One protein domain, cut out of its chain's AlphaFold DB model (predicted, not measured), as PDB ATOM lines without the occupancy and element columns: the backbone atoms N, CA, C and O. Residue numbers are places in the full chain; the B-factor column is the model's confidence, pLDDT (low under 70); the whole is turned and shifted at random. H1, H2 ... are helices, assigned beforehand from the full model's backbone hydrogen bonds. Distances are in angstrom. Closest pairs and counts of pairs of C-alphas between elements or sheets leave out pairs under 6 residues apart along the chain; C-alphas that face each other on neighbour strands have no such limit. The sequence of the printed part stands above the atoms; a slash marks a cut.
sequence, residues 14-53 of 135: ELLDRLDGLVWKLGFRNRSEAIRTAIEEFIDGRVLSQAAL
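AT A GLANCE: This is residues 14 to 53 of the 135 residues of the protein "RHH_1 domain-containing protein" of Candidatus Korarchaeota archaeon (UniProt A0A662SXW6). A long helix, H2, and a shorter one, H1, make an L, meeting near the start of H2, whose residues 38 to 53 stick out as a free arm. The printed part has 40 residues with two named helices, H1 then H2, and no named strand; its class is all helix. It is loose, with a radius of gyration of the C-alphas of 12.5 A, and elongated, spanning 35 by 21 by 14 A.

HOW THE PARTS SIT: Begin with H2, residues 31 to 53, which touches H1, residues 14 to 25, with residues 31 to 34 alone. On H1, look at residues 19 to 23, which alone touch H2. The closest C-alphas are those of Val 23 and Ala 34, 6.2 A apart. The two lines stand about perpendicular, at 80 degrees. In H1 and H2 every O i to N i+4 pair is within hydrogen-bond range.

IN THESE COORDINATES: Find C-alpha 31 at (9.291, -78.876, 69.379); from there H2 runs 32.3 A to C-alpha 53 at (32.576, -99.510, 60.863). H1 begins at C-alpha 14, (1.321, -91.459, 70.267), and runs 16.9 A to C-alpha 25.

THE WHOLE: The two C-alphas farthest apart, those of Arg 29 and Leu 53, are 35.5 A apart. The printed part has no cut, and the link from H1 to H2 is tight. Look at residues 47 to 53 for pLDDT under 70; the mean of the printed part is 83.7.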
ATOM      1  N   GLU A  14       0.673 -90.969  69.055       96.38
ATOM      2  CA  GLU A  14       1.321 -91.459  70.267       96.38
ATOM      3  C   GLU A  14       2.801 -91.049  70.328       96.38
ATOM      4  O   GLU A  14       3.344 -90.807  71.406       96.38
ATOM      5  N   LEU A  15       3.472 -90.952  69.175       93.88
ATOM      6  CA  LEU A  15       4.858 -90.494  69.102       93.88
ATOM      7  C   LEU A  15       4.954 -88.989  69.364       93.88
ATOM      8  O   LEU A  15       5.856 -88.553  70.081       93.88
ATOM      9  N   LEU A  16       4.023 -88.209  68.810       93.69
ATOM     10  CA  LEU A  16       3.958 -86.768  69.036       93.69
ATOM     11  C   LEU A  16       3.673 -86.444  70.510       93.69
ATOM     12  O   LEU A  16       4.361 -85.606  71.085       93.69
ATOM     13  N   ASP A  17       2.745 -87.166  71.138       93.75
ATOM     14  CA  ASP A  17       2.412 -86.993  72.557       93.75
ATOM     15  C   ASP A  17       3.621 -87.313  73.461       93.75
ATOM     16  O   ASP A  17       3.913 -86.600  74.427       93.75
ATOM     17  N   ARG A  18       4.391 -88.360  73.124       93.44
ATOM     18  CA  ARG A  18       5.646 -88.688  73.826       93.44
ATOM     19  C   ARG A  18       6.713 -87.615  73.637       93.44
ATOM     20  O   ARG A  18       7.403 -87.287  74.602       93.44
ATOM     21  N   LEU A  19       6.858 -87.082  72.422       92.06
ATOM     22  CA  LEU A  19       7.787 -85.993  72.134       92.06
ATOM     23  C   LEU A  19       7.433 -84.753  72.959       92.06
ATOM     24  O   LEU A  19       8.313 -84.194  73.602       92.06
ATOM     25  N   ASP A  20       6.159 -84.369  73.013       90.12
ATOM     26  CA  ASP A  20       5.701 -83.231  73.816       90.12
ATOM     27  C   ASP A  20       6.027 -83.401  75.297       90.12
ATOM     28  O   ASP A  20       6.533 -82.477  75.937       90.12
ATOM     29  N   GLY A  21       5.812 -84.605  75.835       90.19
ATOM     30  CA  GLY A  21       6.195 -84.925  77.206       90.19
ATOM     31  C   GLY A  21       7.694 -84.747  77.471       90.19
ATOM     32  O   GLY A  21       8.075 -84.334  78.566       90.19
ATOM     33  N   LEU A  22       8.549 -85.034  76.485       89.12
ATOM     34  CA  LEU A  22      10.001 -84.865  76.589       89.12
ATOM     35  C   LEU A  22      10.445 -83.412  76.399       89.12
ATOM     36  O   LEU A  22      11.310 -82.963  77.148       89.12
ATOM     37  N   VAL A  23       9.840 -82.673  75.461       91.25
ATOM     38  CA  VAL A  23      10.137 -81.252  75.191       91.25
ATOM     39  C   VAL A  23      10.083 -80.448  76.487       91.25
ATOM     40  O   VAL A  23      11.033 -79.741  76.819       91.25
ATOM     41  N   TRP A  24       9.013 -80.627  77.264       83.19
ATOM     42  CA  TRP A  24       8.833 -79.923  78.532       83.19
ATOM     43  C   TRP A  24       9.770 -80.412  79.635       83.19
ATOM     44  O   TRP A  24      10.328 -79.597  80.366       83.19
ATOM     45  N   LYS A  25       9.976 -81.730  79.756       88.75
ATOM     46  CA  LYS A  25      10.840 -82.311  80.799       88.75
ATOM     47  C   LYS A  25      12.311 -81.938  80.637       88.75
ATOM     48  O   LYS A  25      12.999 -81.774  81.637       88.75
ATOM     49  N   LEU A  26      12.784 -81.832  79.397       87.81
ATOM     50  CA  LEU A  26      14.180 -81.536  79.071       87.81
ATOM     51  C   LEU A  26      14.447 -80.031  78.900       87.81
ATOM     52  O   LEU A  26      15.583 -79.642  78.651       87.81
ATOM     53  N   GLY A  27      13.426 -79.179  79.061       89.75
ATOM     54  CA  GLY A  27      13.580 -77.722  79.045       89.75
ATOM     55  C   GLY A  27      13.780 -77.111  77.655       89.75
ATOM     56  O   GLY A  27      14.298 -76.001  77.549       89.75
ATOM     57  N   PHE A  28      13.371 -77.803  76.589       91.94
ATOM     58  CA  PHE A  28      13.410 -77.246  75.236       91.94
ATOM     59  C   PHE A  28      12.395 -76.106  75.085       91.94
ATOM     60  O   PHE A  28      11.278 -76.173  75.601       91.94
ATOM     61  N   ARG A  29      12.738 -75.066  74.312       88.88
ATOM     62  CA  ARG A  29      11.858 -73.901  74.102       88.88
ATOM     63  C   ARG A  29      10.662 -74.226  73.218       88.88
ATOM     64  O   ARG A  29       9.627 -73.574  73.315       88.88
ATOM     65  N   ASN A  30      10.821 -75.172  72.295       91.12
ATOM     66  CA  ASN A  30       9.765 -75.635  71.401       91.12
ATOM     67  C   ASN A  30      10.117 -76.991  70.769       91.12
ATOM     68  O   ASN A  30      11.263 -77.442  70.807       91.12
ATOM     69  N   ARG A  31       9.125 -77.613  70.116       91.88
ATOM     70  CA  ARG A  31       9.291 -78.876  69.379       91.88
ATOM     71  C   ARG A  31      10.382 -78.807  68.313       91.88
ATOM     72  O   ARG A  31      11.102 -79.776  68.131       91.88
ATOM     73  N   SER A  32      10.500 -77.691  67.593       91.25
ATOM     74  CA  SER A  32      11.478 -77.561  66.505       91.25
ATOM     75  C   SER A  32      12.919 -77.566  67.010       91.25
ATOM     76  O   SER A  32      13.789 -78.059  66.303       91.25
ATOM     77  N   GLU A  33      13.173 -77.044  68.211       90.62
ATOM     78  CA  GLU A  33      14.474 -77.142  68.876       90.62
ATOM     79  C   GLU A  33      14.770 -78.593  69.258       90.62
ATOM     80  O   GLU A  33      15.780 -79.128  68.821       90.62
ATOM     81  N   ALA A  34      13.838 -79.263  69.944       91.56
ATOM     82  CA  ALA A  34      14.002 -80.666  70.328       91.56
ATOM     83  C   ALA A  34      14.211 -81.595  69.119       91.56
ATOM     84  O   ALA A  34      15.085 -82.455  69.136       91.56
ATOM     85  N   ILE A  35      13.437 -81.405  68.044       91.94
ATOM     86  CA  ILE A  35      13.574 -82.180  66.803       91.94
ATOM     87  C   ILE A  35      14.927 -81.910  66.146       91.94
ATOM     88  O   ILE A  35      15.560 -82.845  65.670       91.94
ATOM     89  N   ARG A  36      15.383 -80.653  66.113       90.12
ATOM     90  CA  ARG A  36      16.688 -80.317  65.535       90.12
ATOM     91  C   ARG A  36      17.817 -80.975  66.317       90.12
ATOM     92  O   ARG A  36      18.640 -81.629  65.693       90.12
ATOM     93  N   THR A  37      17.801 -80.864  67.643       87.88
ATOM     94  CA  THR A  37      18.789 -81.512  68.511       87.88
ATOM     95  C   THR A  37      18.790 -83.024  68.308       87.88
ATOM     96  O   THR A  37      19.843 -83.601  68.086       87.88
ATOM     97  N   ALA A  38      17.620 -83.665  68.264       88.81
ATOM     98  CA  ALA A  38      17.533 -85.102  68.012       88.81
ATOM     99  C   ALA A  38      18.051 -85.505  66.615       88.81
ATOM    100  O   ALA A  38      18.625 -86.580  66.455       88.81
ATOM    101  N   ILE A  39      17.849 -84.665  65.592       88.25
ATOM    102  CA  ILE A  39      18.400 -84.890  64.247       88.25
ATOM    103  C   ILE A  39      19.925 -84.747  64.259       88.25
ATOM    104  O   ILE A  39      20.598 -85.590  63.676       88.25
ATOM    105  N   GLU A  40      20.463 -83.718  64.917       82.69
ATOM    106  CA  GLU A  40      21.910 -83.520  65.087       82.69
ATOM    107  C   GLU A  40      22.531 -84.723  65.810       82.69
ATOM    108  O   GLU A  40      23.426 -85.362  65.265       82.69
ATOM    109  N   GLU A  41      21.962 -85.137  66.945       83.62
ATOM    110  CA  GLU A  41      22.386 -86.328  67.693       83.62
ATOM    111  C   GLU A  41      22.313 -87.611  66.850       83.62
ATOM    112  O   GLU A  41      23.191 -88.471  66.935       83.62
ATOM    113  N   PHE A  42      21.276 -87.759  66.018       80.88
ATOM    114  CA  PHE A  42      21.147 -88.906  65.122       80.88
ATOM    115  C   PHE A  42      22.215 -88.904  64.022       80.88
ATOM    116  O   PHE A  42      22.785 -89.958  63.729       80.88
ATOM    117  N   ILE A  43      22.481 -87.749  63.403       75.94
ATOM    118  CA  ILE A  43      23.516 -87.598  62.373       75.94
ATOM    119  C   ILE A  43      24.888 -87.881  62.985       75.94
ATOM    120  O   ILE A  43      25.611 -88.732  62.466       75.94
ATOM    121  N   ASP A  44      25.206 -87.259  64.118       70.50
ATOM    122  CA  ASP A  44      26.462 -87.473  64.834       70.50
ATOM    123  C   ASP A  44      26.608 -88.947  65.223       70.50
ATOM    124  O   ASP A  44      27.615 -89.578  64.911       70.50
ATOM    125  N   GLY A  45      25.558 -89.556  65.781       72.44
ATOM    126  CA  GLY A  45      25.502 -90.987  66.090       72.44
ATOM    127  C   GLY A  45      25.745 -91.898  64.883       72.44
ATOM    128  O   GLY A  45      26.368 -92.961  65.009       72.44
ATOM    129  N   ARG A  46      25.298 -91.497  63.690       70.69
ATOM    130  CA  ARG A  46      25.565 -92.223  62.444       70.69
ATOM    131  C   ARG A  46      27.000 -92.056  61.977       70.69
ATOM    132  O   ARG A  46      27.598 -93.064  61.614       70.69
ATOM    133  N   VAL A  47      27.568 -90.856  62.054       65.19
ATOM    134  CA  VAL A  47      28.985 -90.620  61.745       65.19
ATOM    135  C   VAL A  47      29.882 -91.405  62.705       65.19
ATOM    136  O   VAL A  47      30.802 -92.087  62.260       65.19
ATOM    137  N   LEU A  48      29.553 -91.417  64.001       63.41
ATOM    138  CA  LEU A  48      30.189 -92.260  65.019       63.41
ATOM    139  C   LEU A  48      30.149 -93.745  64.631       63.41
ATOM    140  O   LEU A  48      31.165 -94.438  64.679       63.41
ATOM    141  N   SER A  49      28.975 -94.231  64.220       68.81
ATOM    142  CA  SER A  49      28.774 -95.628  63.820       68.81
ATOM    143  C   SER A  49      29.534 -95.975  62.537       68.81
ATOM    144  O   SER A  49      30.148 -97.032  62.458       68.81
ATOM    145  N   GLN A  50      29.546 -95.084  61.545       67.81
ATOM    146  CA  GLN A  50      30.286 -95.262  60.292       67.81
ATOM    147  C   GLN A  50      31.798 -95.212  60.509       67.81
ATOM    148  O   GLN A  50      32.519 -96.035  59.949       67.81
ATOM    149  N   ALA A  51      32.290 -94.323  61.372       63.16
ATOM    150  CA  ALA A  51      33.689 -94.310  61.788       63.16
ATOM    151  C   ALA A  51      34.071 -95.617  62.498       63.16
ATOM    152  O   ALA A  51      35.098 -96.213  62.175       63.16
ATOM    153  N   ALA A  52      33.202 -96.129  63.374       61.62
ATOM    154  CA  ALA A  52      33.394 -97.422  64.026       61.62
ATOM    155  C   ALA A  52      33.330 -98.630  63.061       61.62
ATOM    156  O   ALA A  52      33.899 -99.688  63.343       61.62
ATOM    157  N   LEU A  53      32.657 -98.491  61.916       64.56
ATOM    158  CA  LEU A  53      32.576 -99.510  60.863       64.56
ATOM    159  C   LEU A  53      33.641 -99.333  59.765       64.56
ATOM    160  O   LEU A  53      33.750-100.181  58.883       64.56
TER     161      LEU A  53